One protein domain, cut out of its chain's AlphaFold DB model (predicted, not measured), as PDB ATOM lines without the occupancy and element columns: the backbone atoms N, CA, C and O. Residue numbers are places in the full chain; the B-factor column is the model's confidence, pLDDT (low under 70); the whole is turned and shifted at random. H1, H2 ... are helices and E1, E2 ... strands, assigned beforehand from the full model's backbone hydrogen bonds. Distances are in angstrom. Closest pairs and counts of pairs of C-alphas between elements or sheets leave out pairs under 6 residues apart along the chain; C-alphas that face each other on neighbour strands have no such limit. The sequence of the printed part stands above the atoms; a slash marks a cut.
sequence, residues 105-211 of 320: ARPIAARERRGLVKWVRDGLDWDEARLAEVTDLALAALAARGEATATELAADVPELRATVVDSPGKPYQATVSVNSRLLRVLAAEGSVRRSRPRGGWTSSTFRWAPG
ATOM      1  N   ALA A 105     145.953 140.270 115.616       96.38
ATOM      2  CA  ALA A 105     146.190 138.831 115.451       96.38
ATOM      3  C   ALA A 105     145.120 138.119 114.612       96.38
ATOM      4  O   ALA A 105     145.477 137.323 113.747       96.38
ATOM      5  N   ARG A 106     143.826 138.446 114.765       96.38
ATOM      6  CA  ARG A 106     142.741 137.831 113.971       96.38
ATOM      7  C   ARG A 106     142.920 138.044 112.450       96.38
ATOM      8  O   ARG A 106     142.879 137.057 111.716       96.38
ATOM      9  N   PRO A 107     143.197 139.267 111.941       96.06
ATOM     10  CA  PRO A 107     143.516 139.467 110.522       96.06
ATOM     11  C   PRO A 107     144.723 138.660 110.026       96.06
ATOM     12  O   PRO A 107     144.735 138.204 108.881       96.06
ATOM     13  N   ILE A 108     145.743 138.493 110.875       97.19
ATOM     14  CA  ILE A 108     146.938 137.703 110.558       97.19
ATOM     15  C   ILE A 108     146.584 136.221 110.467       97.19
ATOM     16  O   ILE A 108     146.884 135.606 109.447       97.19
ATOM     17  N   ALA A 109     145.902 135.676 111.473       97.50
ATOM     18  CA  ALA A 109     145.462 134.285 111.504       97.50
ATOM     19  C   ALA A 109     144.628 133.933 110.263       97.50
ATOM     20  O   ALA A 109     144.937 132.976 109.560       97.50
ATOM     21  N   ALA A 110     143.665 134.786 109.895       97.38
ATOM     22  CA  ALA A 110     142.854 134.591 108.695       97.38
ATOM     23  C   ALA A 110     143.694 134.565 107.401       97.38
ATOM     24  O   ALA A 110     143.395 133.818 106.468       97.38
ATOM     25  N   ARG A 111     144.757 135.378 107.320       97.62
ATOM     26  CA  ARG A 111     145.688 135.356 106.182       97.62
ATOM     27  C   ARG A 111     146.521 134.075 106.156       97.62
ATOM     28  O   ARG A 111     146.686 133.507 105.079       97.62
ATOM     29  N   GLU A 112     147.038 133.639 107.301       97.56
ATOM     30  CA  GLU A 112     147.802 132.393 107.418       97.56
ATOM     31  C   GLU A 112     146.931 131.178 107.053       97.56
ATOM     32  O   GLU A 112     147.372 130.333 106.276       97.56
ATOM     33  N   ARG A 113     145.659 131.152 107.480       97.88
ATOM     34  CA  ARG A 113     144.680 130.114 107.119       97.88
ATOM     35  C   ARG A 113     144.431 130.032 105.617       97.88
ATOM     36  O   ARG A 113     144.574 128.960 105.038       97.88
ATOM     37  N   ARG A 114     144.149 131.161 104.955       98.25
ATOM     38  CA  ARG A 114     144.012 131.197 103.483       98.25
ATOM     39  C   ARG A 114     145.285 130.735 102.773       98.25
ATOM     40  O   ARG A 114     145.215 130.054 101.755       98.25
ATOM     41  N   GLY A 115     146.450 131.101 103.311       97.88
ATOM     42  CA  GLY A 115     147.742 130.660 102.795       97.88
ATOM     43  C   GLY A 115     147.959 129.151 102.927       97.88
ATOM     44  O   GLY A 115     148.545 128.556 102.028       97.88
ATOM     45  N   LEU A 116     147.486 128.537 104.014       98.38
ATOM     46  CA  LEU A 116     147.521 127.087 104.207       98.38
ATOM     47  C   LEU A 116     146.572 126.367 103.251       98.38
ATOM     48  O   LEU A 116     147.020 125.439 102.592       98.38
ATOM     49  N   VAL A 117     145.323 126.830 103.130       98.38
ATOM     50  CA  VAL A 117     144.328 126.277 102.188       98.38
ATOM     51  C   VAL A 117     144.888 126.252 100.771       98.38
ATOM     52  O   VAL A 117     144.915 125.207 100.131       98.38
ATOM     53  N   LYS A 118     145.405 127.392 100.295       98.06
ATOM     54  CA  LYS A 118     146.026 127.460  98.971       98.06
ATOM     55  C   LYS A 118     147.207 126.493  98.851       98.06
ATOM     56  O   LYS A 118     147.340 125.807  97.851       98.06
ATOM     57  N   TRP A 119     148.066 126.442  99.865       97.94
ATOM     58  CA  TRP A 119     149.279 125.632  99.823       97.94
ATOM     59  C   TRP A 119     149.007 124.123  99.786       97.94
ATOM     60  O   TRP A 119     149.686 123.420  99.044       97.94
ATOM     61  N   VAL A 120     148.023 123.625 100.545       97.94
ATOM     62  CA  VAL A 120     147.650 122.200 100.482       97.94
ATOM     63  C   VAL A 120     146.911 121.860  99.191       97.94
ATOM     64  O   VAL A 120     147.118 120.776  98.663       97.94
ATOM     65  N   ARG A 121     146.121 122.790  98.639       97.75
ATOM     66  CA  ARG A 121     145.485 122.619  97.328       97.75
ATOM     67  C   ARG A 121     146.533 122.496  96.226       97.75
ATOM     68  O   ARG A 121     146.570 121.501  95.521       97.75
ATOM     69  N   ASP A 122     147.437 123.468  96.137       96.44
ATOM     70  CA  ASP A 122     148.461 123.507  95.088       96.44
ATOM     71  C   ASP A 122     149.478 122.353  95.223       96.44
ATOM     72  O   ASP A 122     150.071 121.930  94.234       96.44
ATOM     73  N   GLY A 123     149.728 121.875  96.449       96.38
ATOM     74  CA  GLY A 123     150.784 120.905  96.742       96.38
ATOM     75  C   GLY A 123     150.342 119.453  96.927       96.38
ATOM     76  O   GLY A 123     151.168 118.561  96.754       96.38
ATOM     77  N   LEU A 124     149.089 119.216  97.324       97.00
ATOM     78  CA  LEU A 124     148.549 117.891  97.669       97.00
ATOM     79  C   LEU A 124     147.157 117.635  97.076       97.00
ATOM     80  O   LEU A 124     146.601 116.571  97.332       97.00
ATOM     81  N   ASP A 125     146.585 118.599  96.348       97.31
ATOM     82  CA  ASP A 125     145.209 118.555  95.836       97.31
ATOM     83  C   ASP A 125     144.147 118.363  96.936       97.31
ATOM     84  O   ASP A 125     143.092 117.769  96.737       97.31
ATOM     85  N   TRP A 126     144.428 118.854  98.150       97.94
ATOM     86  CA  TRP A 126     143.448 118.826  99.235       97.94
ATOM     87  C   TRP A 126     142.462 119.981  99.097       97.94
ATOM     88  O   TRP A 126     142.851 121.148  98.964       97.94
ATOM     89  N   ASP A 127     141.178 119.661  99.209       97.31
ATOM     90  CA  ASP A 127     140.130 120.656  99.351       97.31
ATOM     91  C   ASP A 127     140.021 121.174 100.800       97.31
ATOM     92  O   ASP A 127     140.755 120.787 101.718       97.31
ATOM     93  N   GLU A 128     139.121 122.134 101.004       96.00
ATOM     94  CA  GLU A 128     138.923 122.757 102.316       96.00
ATOM     95  C   GLU A 128     138.285 121.799 103.327       96.00
ATOM     96  O   GLU A 128     138.602 121.890 104.515       96.00
ATOM     97  N   ALA A 129     137.446 120.866 102.866       98.12
ATOM     98  CA  ALA A 129     136.795 119.871 103.711       98.12
ATOM     99  C   ALA A 129     137.816 118.878 104.275       98.12
ATOM    100  O   ALA A 129     137.866 118.664 105.486       98.12
ATOM    101  N   ARG A 130     138.710 118.359 103.427       98.00
ATOM    102  CA  ARG A 130     139.791 117.466 103.847       98.00
ATOM    103  C   ARG A 130     140.759 118.155 104.802       98.00
ATOM    104  O   ARG A 130     141.173 117.561 105.796       98.00
ATOM    105  N   LEU A 131     141.113 119.417 104.547       98.31
ATOM    106  CA  LEU A 131     141.956 120.172 105.478       98.31
ATOM    107  C   LEU A 131     141.266 120.380 106.837       98.31
ATOM    108  O   LEU A 131     141.942 120.323 107.867       98.31
ATOM    109  N   ALA A 132     139.956 120.641 106.854       98.31
ATOM    110  CA  ALA A 132     139.188 120.775 108.090       98.31
ATOM    111  C   ALA A 132     139.177 119.459 108.882       98.31
ATOM    112  O   ALA A 132     139.560 119.468 110.047       98.31
ATOM    113  N   GLU A 133     138.892 118.332 108.228       98.50
ATOM    114  CA  GLU A 133     138.927 116.998 108.841       98.50
ATOM    115  C   GLU A 133     140.291 116.700 109.491       98.50
ATOM    116  O   GLU A 133     140.370 116.359 110.671       98.50
ATOM    117  N   VAL A 134     141.392 116.906 108.758       98.50
ATOM    118  CA  VAL A 134     142.753 116.693 109.288       98.50
ATOM    119  C   VAL A 134     143.065 117.649 110.443       98.50
ATOM    120  O   VAL A 134     143.776 117.285 111.383       98.50
ATOM    121  N   THR A 135     142.538 118.876 110.395       98.50
ATOM    122  CA  THR A 135     142.684 119.846 111.486       98.50
ATOM    123  C   THR A 135     141.976 119.365 112.751       98.50
ATOM    124  O   THR A 135     142.579 119.399 113.825       98.50
ATOM    125  N   ASP A 136     140.744 118.881 112.623       98.56
ATOM    126  CA  ASP A 136     139.944 118.390 113.745       98.56
ATOM    127  C   ASP A 136     140.572 117.140 114.366       98.56
ATOM    128  O   ASP A 136     140.722 117.069 115.587       98.56
ATOM    129  N   LEU A 137     141.057 116.205 113.541       98.62
ATOM    130  CA  LEU A 137     141.814 115.036 114.003       98.62
ATOM    131  C   LEU A 137     143.077 115.442 114.776       98.62
ATOM    132  O   LEU A 137     143.352 114.903 115.848       98.62
ATOM    133  N   ALA A 138     143.839 116.417 114.269       98.44
ATOM    134  CA  ALA A 138     145.050 116.897 114.934       98.44
ATOM    135  C   ALA A 138     144.750 117.574 116.284       98.44
ATOM    136  O   ALA A 138     145.480 117.362 117.255       98.44
ATOM    137  N   LEU A 139     143.682 118.374 116.358       98.44
ATOM    138  CA  LEU A 139     143.240 119.014 117.598       98.44
ATOM    139  C   LEU A 139     142.710 117.986 118.607       98.44
ATOM    140  O   LEU A 139     143.055 118.074 119.785       98.44
ATOM    141  N   ALA A 140     141.948 116.987 118.157       98.38
ATOM    142  CA  ALA A 140     141.458 115.898 118.998       98.38
ATOM    143  C   ALA A 140     142.609 115.050 119.563       98.38
ATOM    144  O   ALA A 140     142.658 114.802 120.769       98.38
ATOM    145  N   ALA A 141     143.586 114.678 118.729       98.38
ATOM    146  CA  ALA A 141     144.781 113.953 119.164       98.38
ATOM    147  C   ALA A 141     145.603 114.762 120.185       98.38
ATOM    148  O   ALA A 141     146.065 114.228 121.198       98.38
ATOM    149  N   LEU A 142     145.750 116.073 119.965       98.38
ATOM    150  CA  LEU A 142     146.427 116.957 120.910       98.38
ATOM    151  C   LEU A 142     145.671 117.068 122.240       98.38
ATOM    152  O   LEU A 142     146.297 117.010 123.298       98.38
ATOM    153  N   ALA A 143     144.345 117.209 122.196       97.75
ATOM    154  CA  ALA A 143     143.504 117.264 123.388       97.75
ATOM    155  C   ALA A 143     143.602 115.966 124.203       97.75
ATOM    156  O   ALA A 143     143.790 116.028 125.416       97.75
ATOM    157  N   ALA A 144     143.574 114.804 123.540       97.94
ATOM    158  CA  ALA A 144     143.712 113.499 124.187       97.94
ATOM    159  C   ALA A 144     145.071 113.319 124.889       97.94
ATOM    160  O   ALA A 144     145.144 112.711 125.956       97.94
ATOM    161  N   ARG A 145     146.154 113.867 124.321       96.88
ATOM    162  CA  ARG A 145     147.500 113.808 124.918       96.88
ATOM    163  C   ARG A 145     147.756 114.866 125.989       96.88
ATOM    164  O   ARG A 145     148.691 114.715 126.774       96.88
ATOM    165  N   GLY A 146     147.018 115.974 125.974       96.62
ATOM    166  CA  GLY A 146     147.301 117.172 126.768       96.62
ATOM    167  C   GLY A 146     148.516 117.965 126.267       96.62
ATOM    168  O   GLY A 146     148.419 119.174 126.077       96.62
ATOM    169  N   GLU A 147     149.646 117.305 125.992       96.31
ATOM    170  CA  GLU A 147     150.792 117.892 125.290       96.31
ATOM    171  C   GLU A 147     151.440 116.906 124.310       96.31
ATOM    172  O   GLU A 147     151.672 115.741 124.630       96.31
ATOM    173  N   ALA A 148     151.827 117.383 123.124       96.62
ATOM    174  CA  ALA A 148     152.409 116.537 122.085       96.62
ATOM    175  C   ALA A 148     153.465 117.263 121.245       96.62
ATOM    176  O   ALA A 148     153.375 118.454 120.954       96.62
ATOM    177  N   THR A 149     154.490 116.542 120.816       95.19
ATOM    178  CA  THR A 149     155.393 116.991 119.755       95.19
ATOM    179  C   THR A 149     154.726 116.865 118.390       95.19
ATOM    180  O   THR A 149     153.788 116.093 118.211       95.19
ATOM    181  N   ALA A 150     155.267 117.569 117.394       93.75
ATOM    182  CA  ALA A 150     154.851 117.386 116.008       93.75
ATOM    183  C   ALA A 150     154.942 115.900 115.593       93.75
ATOM    184  O   ALA A 150     153.982 115.353 115.063       93.75
ATOM    185  N   THR A 151     156.049 115.215 115.892       95.25
ATOM    186  CA  THR A 151     156.231 113.795 115.547       95.25
ATOM    187  C   THR A 151     155.183 112.887 116.187       95.25
ATOM    188  O   THR A 151     154.654 112.016 115.509       95.25
ATOM    189  N   GLU A 152     154.861 113.102 117.462       96.69
ATOM    190  CA  GLU A 152     153.814 112.349 118.163       96.69
ATOM    191  C   GLU A 152     152.428 112.592 117.545       96.69
ATOM    192  O   GLU A 152     151.711 111.633 117.300       96.69
ATOM    193  N   LEU A 153     152.077 113.839 117.199       97.69
ATOM    194  CA  LEU A 153     150.808 114.129 116.509       97.69
ATOM    195  C   LEU A 153     150.740 113.477 115.128       97.69
ATOM    196  O   LEU A 153     149.709 112.947 114.738       97.69
ATOM    197  N   ALA A 154     151.851 113.474 114.393       97.19
ATOM    198  CA  ALA A 154     151.925 112.787 113.113       97.19
ATOM    199  C   ALA A 154     151.934 111.259 113.254       97.19
ATOM    200  O   ALA A 154     151.709 110.571 112.263       97.19
ATOM    201  N   ALA A 155     152.236 110.704 114.433       97.50
ATOM    202  CA  ALA A 155     152.061 109.280 114.712       97.50
ATOM    203  C   ALA A 155     150.568 108.921 114.719       97.50
ATOM    204  O   ALA A 155     150.187 107.963 114.050       97.50
ATOM    205  N   ASP A 156     149.760 109.743 115.391       97.62
ATOM    206  CA  ASP A 156     148.318 109.531 115.566       97.62
ATOM    207  C   ASP A 156     147.494 109.947 114.342       97.62
ATOM    208  O   ASP A 156     146.474 109.329 114.055       97.62
ATOM    209  N   VAL A 157     147.941 110.975 113.612       98.19
ATOM    210  CA  VAL A 157     147.289 111.500 112.402       98.19
ATOM    211  C   VAL A 157     148.280 111.416 111.232       98.19
ATOM    212  O   VAL A 157     149.057 112.354 111.003       98.19
ATOM    213  N   PRO A 158     148.331 110.279 110.508       97.19
ATOM    214  CA  PRO A 158     149.322 110.026 109.461       97.19
ATOM    215  C   PRO A 158     149.346 111.070 108.338       97.19
ATOM    216  O   PRO A 158     150.416 111.351 107.798       97.19
ATOM    217  N   GLU A 159     148.211 111.698 108.030       97.38
ATOM    218  CA  GLU A 159     148.064 112.775 107.045       97.38
ATOM    219  C   GLU A 159     149.009 113.949 107.311       97.38
ATOM    220  O   GLU A 159     149.505 114.584 106.380       97.38
ATOM    221  N   LEU A 160     149.333 114.218 108.580       97.75
ATOM    222  CA  LEU A 160     150.253 115.290 108.953       97.75
ATOM    223  C   LEU A 160     151.678 115.058 108.419       97.75
ATOM    224  O   LEU A 160     152.447 116.017 108.297       97.75
ATOM    225  N   ARG A 161     152.046 113.811 108.086       97.56
ATOM    226  CA  ARG A 161     153.355 113.472 107.500       97.56
ATOM    227  C   ARG A 161     153.479 113.874 106.036       97.56
ATOM    228  O   ARG A 161     154.607 113.912 105.552       97.56
ATOM    229  N   ALA A 162     152.375 114.178 105.348       97.56
ATOM    230  CA  ALA A 162     152.423 114.641 103.968       97.56
ATOM    231  C   ALA A 162     153.330 115.876 103.842       97.56
ATOM    232  O   ALA A 162     153.419 116.712 104.750       97.56
ATOM    233  N   THR A 163     154.031 115.986 102.716       97.50
ATOM    234  CA  THR A 163     155.010 117.049 102.474       97.50
ATOM    235  C   THR A 163     154.774 117.710 101.132       97.50
ATOM    236  O   THR A 163     154.508 117.023 100.152       97.50
ATOM    237  N   VAL A 164     154.974 119.024 101.076       96.75
ATOM    238  CA  VAL A 164     154.957 119.799  99.832       96.75
ATOM    239  C   VAL A 164     156.324 120.431  99.630       96.75
ATOM    240  O   VAL A 164     156.967 120.883 100.584       96.75
ATOM    241  N   VAL A 165     156.766 120.480  98.377       96.50
ATOM    242  CA  VAL A 165     157.967 121.209  97.978       96.50
ATOM    243  C   VAL A 165     157.613 122.684  97.799       96.50
ATOM    244  O   VAL A 165     156.954 123.073  96.837       96.50
ATOM    245  N   ASP A 166     158.058 123.528  98.724       91.50
ATOM    246  CA  ASP A 166     157.951 124.977  98.602       91.50
ATOM    247  C   ASP A 166     158.981 125.502  97.597       91.50
ATOM    248  O   ASP A 166     160.167 125.189  97.682       91.50
ATOM    249  N   SER A 167     158.536 126.388  96.700       91.62
ATOM    250  CA  SER A 167     159.389 127.093  95.729       91.62
ATOM    251  C   SER A 167     160.256 126.166  94.856       91.62
ATOM    252  O   SER A 167     161.479 126.336  94.833       91.62
ATOM    253  N   PRO A 168     159.650 125.211  94.126       90.81
ATOM    254  CA  PRO A 168     160.392 124.269  93.298       90.81
ATOM    255  C   PRO A 168     161.282 124.992  92.274       90.81
ATOM    256  O   PRO A 168     160.873 125.984  91.668       90.81
ATOM    257  N   GLY A 169     162.518 124.515  92.119       92.19
ATOM    258  CA  GLY A 169     163.509 125.049  91.179       92.19
ATOM    259  C   GLY A 169     164.240 126.315  91.639       92.19
ATOM    260  O   GLY A 169     165.078 126.839  90.908       92.19
ATOM    261  N   LYS A 170     163.956 126.830  92.842       94.50
ATOM    262  CA  LYS A 170     164.642 128.007  93.400       94.50
ATOM    263  C   LYS A 170     165.765 127.590  94.357       94.50
ATOM    264  O   LYS A 170     165.645 126.556  95.008       94.50
ATOM    265  N   PRO A 171     166.812 128.417  94.553       92.88
ATOM    266  CA  PRO A 171     167.913 128.091  95.472       92.88
ATOM    267  C   PRO A 171     167.481 127.947  96.942       92.88
ATOM    268  O   PRO A 171     168.232 127.426  97.756       92.88
ATOM    269  N   TYR A 172     166.281 128.417  97.288       91.50
ATOM    270  CA  TYR A 172     165.675 128.303  98.616       91.50
ATOM    271  C   TYR A 172     164.501 127.311  98.653       91.50
ATOM    272  O   TYR A 172     163.639 127.414  99.527       91.50
ATOM    273  N   GLN A 173     164.433 126.384  97.693       95.62
ATOM    274  CA  GLN A 173     163.466 125.291  97.715       95.62
ATOM    275  C   GLN A 173     163.557 124.527  99.042       95.62
ATOM    276  O   GLN A 173     164.651 124.245  99.531       95.62
ATOM    277  N   ALA A 174     162.411 124.165  99.614       94.75
ATOM    278  CA  ALA A 174     162.362 123.398 100.852       94.75
ATOM    279  C   ALA A 174     161.201 122.405 100.838       94.75
ATOM    280  O   ALA A 174     160.094 122.746 100.434       94.75
ATOM    281  N   THR A 175     161.431 121.193 101.334       96.00
ATOM    282  CA  THR A 175     160.354 120.229 101.578       96.00
ATOM    283  C   THR A 175     159.779 120.478 102.966       96.00
ATOM    284  O   THR A 175     160.477 120.340 103.972       96.00
ATOM    285  N   VAL A 176     158.511 120.876 103.029       96.31
ATOM    286  CA  VAL A 176     157.837 121.280 104.266       96.31
ATOM    287  C   VAL A 176     156.683 120.325 104.549       96.31
ATOM    288  O   VAL A 176     155.842 120.085 103.686       96.31
ATOM    289  N   SER A 177     156.623 119.783 105.768       96.81
ATOM    290  CA  SER A 177     155.518 118.914 106.186       96.81
ATOM    291  C   SER A 177     154.253 119.705 106.507       96.81
ATOM    292  O   SER A 177     154.330 120.800 107.086       96.81
ATOM    293  N   VAL A 178     153.094 119.112 106.208       97.56
ATOM    294  CA  VAL A 178     151.768 119.624 106.584       97.56
ATOM    295  C   VAL A 178     151.733 119.912 108.075       97.56
ATOM    296  O   VAL A 178     151.379 121.019 108.465       97.56
ATOM    297  N   ASN A 179     152.218 118.979 108.896       96.81
ATOM    298  CA  ASN A 179     152.301 119.126 110.345       96.81
ATOM    299  C   ASN A 179     152.920 120.460 110.792       96.81
ATOM    300  O   ASN A 179     152.329 121.234 111.545       96.81
ATOM    301  N   SER A 180     154.116 120.767 110.280       94.75
ATOM    302  CA  SER A 180     154.862 121.964 110.678       94.75
ATOM    303  C   SER A 180     154.157 123.261 110.274       94.75
ATOM    304  O   SER A 180     154.318 124.290 110.935       94.75
ATOM    305  N   ARG A 181     153.414 123.248 109.162       96.75
ATOM    306  CA  ARG A 181     152.718 124.424 108.635       96.75
ATOM    307  C   ARG A 181     151.349 124.587 109.288       96.75
ATOM    308  O   ARG A 181     151.052 125.689 109.736       96.75
ATOM    309  N   LEU A 182     150.595 123.501 109.443       98.12
ATOM    310  CA  LEU A 182     149.318 123.465 110.150       98.12
ATOM    311  C   LEU A 182     149.472 123.945 111.595       98.12
ATOM    312  O   LEU A 182     148.803 124.895 111.984       98.12
ATOM    313  N   LEU A 183     150.418 123.394 112.366       97.38
ATOM    314  CA  LEU A 183     150.626 123.803 113.762       97.38
ATOM    315  C   LEU A 183     151.025 125.278 113.899       97.38
ATOM    316  O   LEU A 183     150.652 125.932 114.869       97.38
ATOM    317  N   ARG A 184     151.738 125.842 112.914       95.94
ATOM    318  CA  ARG A 184     152.022 127.288 112.878       95.94
ATOM    319  C   ARG A 184     150.762 128.122 112.651       95.94
ATOM    320  O   ARG A 184     150.642 129.171 113.277       95.94
ATOM    321  N   VAL A 185     149.847 127.673 111.790       98.00
ATOM    322  CA  VAL A 185     148.558 128.348 111.563       98.00
ATOM    323  C   VAL A 185     147.659 128.224 112.787       98.00
ATOM    324  O   VAL A 185     147.172 129.243 113.263       98.00
ATOM    325  N   LEU A 186     147.534 127.032 113.372       98.19
ATOM    326  CA  LEU A 186     146.766 126.827 114.604       98.19
ATOM    327  C   LEU A 186     147.314 127.667 115.767       98.19
ATOM    328  O   LEU A 186     146.552 128.189 116.575       98.19
ATOM    329  N   ALA A 187     148.634 127.857 115.836       97.00
ATOM    330  CA  ALA A 187     149.249 128.748 116.816       97.00
ATOM    331  C   ALA A 187     148.968 130.231 116.534       97.00
ATOM    332  O   ALA A 187     148.846 131.027 117.463       97.00
ATOM    333  N   ALA A 188     148.863 130.619 115.260       97.44
ATOM    334  CA  ALA A 188     148.438 131.960 114.869       97.44
ATOM    335  C   ALA A 188     146.960 132.209 115.208       97.44
ATOM    336  O   ALA A 188     146.606 133.322 115.587       97.44
ATOM    337  N   GLU A 189     146.122 131.178 115.090       97.44
ATOM    338  CA  GLU A 189     144.699 131.166 115.446       97.44
ATOM    339  C   GLU A 189     144.457 131.059 116.961       97.44
ATOM    340  O   GLU A 189     143.333 131.275 117.405       97.44
ATOM    341  N   GLY A 190     145.487 130.770 117.762       96.62
ATOM    342  CA  GLY A 190     145.403 130.610 119.220       96.62
ATOM    343  C   GLY A 190     144.929 129.230 119.687       96.62
ATOM    344  O   GLY A 190     145.053 128.917 120.868       96.62
ATOM    345  N   SER A 191     144.452 128.376 118.776       97.25
ATOM    346  CA  SER A 191     143.910 127.043 119.072       97.25
ATOM    347  C   SER A 191     144.940 126.090 119.686       97.25
ATOM    348  O   SER A 191     144.592 125.194 120.452       97.25
ATOM    349  N   VAL A 192     146.229 126.295 119.391       97.38
ATOM    350  CA  VAL A 192     147.341 125.585 120.040       97.38
ATOM    351  C   VAL A 192     148.400 126.568 120.515       97.38
ATOM    352  O   VAL A 192     148.569 127.655 119.964       97.38
ATOM    353  N   ARG A 193     149.175 126.176 121.523       94.69
ATOM    354  CA  ARG A 193     150.272 126.983 122.067       94.69
ATOM    355  C   ARG A 193     151.526 126.151 122.269       94.69
ATOM    356  O   ARG A 193     151.474 124.930 122.385       94.69
ATOM    357  N   ARG A 194     152.664 126.835 122.343       93.81
ATOM    358  CA  ARG A 194     153.946 126.220 122.700       93.81
ATOM    359  C   ARG A 194     153.991 126.011 124.212       93.81
ATOM    360  O   ARG A 194     153.788 126.978 124.949       93.81
ATOM    361  N   SER A 195     154.267 124.793 124.661       92.38
ATOM    362  CA  SER A 195     154.560 124.515 126.067       92.38
ATOM    363  C   SER A 195     156.036 124.789 126.383       92.38
ATOM    364  O   SER A 195     156.743 125.446 125.604       92.38
ATOM    365  N   ARG A 196     156.493 124.352 127.561       90.00
ATOM    366  CA  ARG A 196     157.867 124.566 128.019       90.00
ATOM    367  C   ARG A 196     158.862 123.983 126.993       90.00
ATOM    368  O   ARG A 196     158.620 122.892 126.465       90.00
ATOM    369  N   PRO A 197     159.966 124.686 126.669       88.62
ATOM    370  CA  PRO A 197     160.940 124.184 125.714       88.62
ATOM    371  C   PRO A 197     161.518 122.844 126.169       88.62
ATOM    372  O   PRO A 197     161.751 122.614 127.353       88.62
ATOM    373  N   ARG A 198     161.776 121.951 125.214       86.44
ATOM    374  CA  ARG A 198     162.532 120.722 125.447       86.44
ATOM    375  C   ARG A 198     164.018 121.058 125.425       86.44
ATOM    376  O   ARG A 198     164.531 121.503 124.398       86.44
ATOM    377  N   GLY A 199     164.701 120.809 126.537       86.69
ATOM    378  CA  GLY A 199     166.102 121.176 126.742       86.69
ATOM    379  C   GLY A 199     166.225 122.411 127.630       86.69
ATOM    380  O   GLY A 199     165.454 122.576 128.571       86.69
ATOM    381  N   GLY A 200     167.207 123.265 127.344       87.50
ATOM    382  CA  GLY A 200     167.369 124.539 128.044       87.50
ATOM    383  C   GLY A 200     166.360 125.598 127.594       87.50
ATOM    384  O   GLY A 200     165.709 125.471 126.561       87.50
ATOM    385  N   TRP A 201     166.285 126.693 128.342       86.81
ATOM    386  CA  TRP A 201     165.390 127.828 128.084       86.81
ATOM    387  C   TRP A 201     165.649 128.582 126.771       86.81
ATOM    388  O   TRP A 201     164.792 129.319 126.296       86.81
ATOM    389  N   THR A 202     166.815 128.384 126.159       90.81
ATOM    390  CA  THR A 202     167.154 128.901 124.825       90.81
ATOM    391  C   THR A 202     166.775 127.935 123.700       90.81
ATOM    392  O   THR A 202     167.008 128.228 122.530       90.81
ATOM    393  N   SER A 203     166.200 126.772 124.024       91.44
ATOM    394  CA  SER A 203     165.798 125.782 123.030       91.44
ATOM    395  C   SER A 203     164.623 126.282 122.196       91.44
ATOM    396  O   SER A 203     163.616 126.769 122.710       91.44
ATOM    397  N   SER A 204     164.732 126.101 120.884       87.44
ATOM    398  CA  SER A 204     163.644 126.325 119.932       87.44
ATOM    399  C   SER A 204     162.748 125.095 119.753       87.44
ATOM    400  O   SER A 204     161.767 125.160 119.014       87.44
ATOM    401  N   THR A 205     163.057 123.983 120.427       90.94
ATOM    402  CA  THR A 205     162.233 122.769 120.422       90.94
ATOM    403  C   THR A 205     161.255 122.815 121.587       90.94
ATOM    404  O   THR A 205     161.648 123.096 122.712       90.94
ATOM    405  N   PHE A 206     159.983 122.510 121.353       91.62
ATOM    406  CA  PHE A 206     158.922 122.545 122.365       91.62
ATOM    407  C   PHE A 206     157.841 121.511 122.029       91.62
ATOM    408  O   PHE A 206     157.806 120.975 120.917       91.62
ATOM    409  N   ARG A 207     156.969 121.215 122.996       94.50
ATOM    410  CA  ARG A 207     155.712 120.505 122.733       94.50
ATOM    411  C   ARG A 207     154.610 121.527 122.456       94.50
ATOM    412  O   ARG A 207     154.720 122.708 122.789       94.50
ATOM    413  N   TRP A 208     153.566 121.069 121.793       96.75
ATOM    414  CA  TRP A 208     152.319 121.786 121.620       96.75
ATOM    415  C   TRP A 208     151.362 121.375 122.726       96.75
ATOM    416  O   TRP A 208     151.393 120.233 123.174       96.75
ATOM    417  N   ALA A 209     150.526 122.308 123.146       97.00
ATOM    418  CA  ALA A 209     149.441 122.091 124.087       97.00
ATOM    419  C   ALA A 209     148.174 122.772 123.548       97.00
ATOM    420  O   ALA A 209     148.301 123.733 122.773       97.00
ATOM    421  N   PRO A 210     146.972 122.344 123.968       97.19
ATOM    422  CA  PRO A 210     145.744 123.077 123.709       97.19
ATOM    423  C   PRO A 210     145.869 124.544 124.137       97.19
ATOM    424  O   PRO A 210     146.446 124.868 125.188       97.19
ATOM    425  N   GLY A 211     145.382 125.430 123.272       94.75
ATOM    426  CA  GLY A 211     145.292 126.866 123.504       94.75
ATOM    427  C   GLY A 211     143.842 127.329 123.649       94.75
ATOM    428  O   GLY A 211     142.935 126.527 123.854       94.75
TER     429      GLY A 211
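This is residues 105 to 211 of the 320 residues of an uncharacterized protein of Streptomyces albulus (UniProt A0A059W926). A small helical body has H5 in its middle, with H1 beside it and H2 crossing it, while H3 and H4 pack at the first end of H5. From this body two separate strand hairpins, E1 with E2 and E3 with E4, stand like two legs, their turns pointing away from H2; residues 199 to 204 of the second turn stick out free. The printed part has 107 residues, with five named helices and four named strands in the order H1 H2 H3 H4 E1 E2 H5 E3 E4, and each two-stranded sheet is antiparallel. The class is mixed, helices and strands; the whole is compact, with a radius of gyration of the C-alphas of 14.0 A and spans of 37 by 33 by 31 A.

H1, residues 105 to 124, touches H5, residues 178 to 189, at a shallow tilt of 19 degrees, opposite ways; their closest C-alphas, Ala 109 and Ala 188, are 5.1 A apart. With residues 117 to 120 alone H1 only just touches H2, residues 128 to 145, with 3 pairs of C-alphas within 8 A, the closest being Val 117 and Glu 128 at 6.5 A. H2 and H5 are close but not clearly touching, about perpendicular at 82 degrees, with Thr 135 and Leu 182 closest at 7.7 A between C-alphas. H2, with residues 138 to 142 alone, touches H3, residues 150 to 156, about perpendicular at 83 degrees; the closest C-alphas, Ala 138 and Leu 153, are 6.6 A apart. H4, residues 158 to 161, touches H5, the C-alphas of Leu 160 and Asn 179 closest at 4.6 A. The hairpin of E1, residues 163 to 166, and E2, residues 174 to 177, has N 166 and O 174 within hydrogen-bond range at 2.8 A. The hairpin of E3, residues 192 to 197, and E4, residues 206 to 210, has N 195 and O 207 within range at 2.8 A. E1 and E3 are apart, as are E2 and E4. Every O i to N i+4 pair is within hydrogen-bond range in H1, H2 and H3, and 7 of 8 are in H5; H4 is too short for such a pair.

H1 begins at C-alpha 105 (146.190, 138.831, 115.451) and is 27.6 A long. H2 is 25.8 A long, H5 16.2 A and E3 14.8 A. E4 ends at C-alpha 210 (145.744, 123.077, 123.709).

The C-alphas farthest apart, Ala 144 and Pro 171, are 40.3 A apart. The printed part has no cut and no long link. The mean pLDDT of the printed part is 95.9, and no printed residue is under 70.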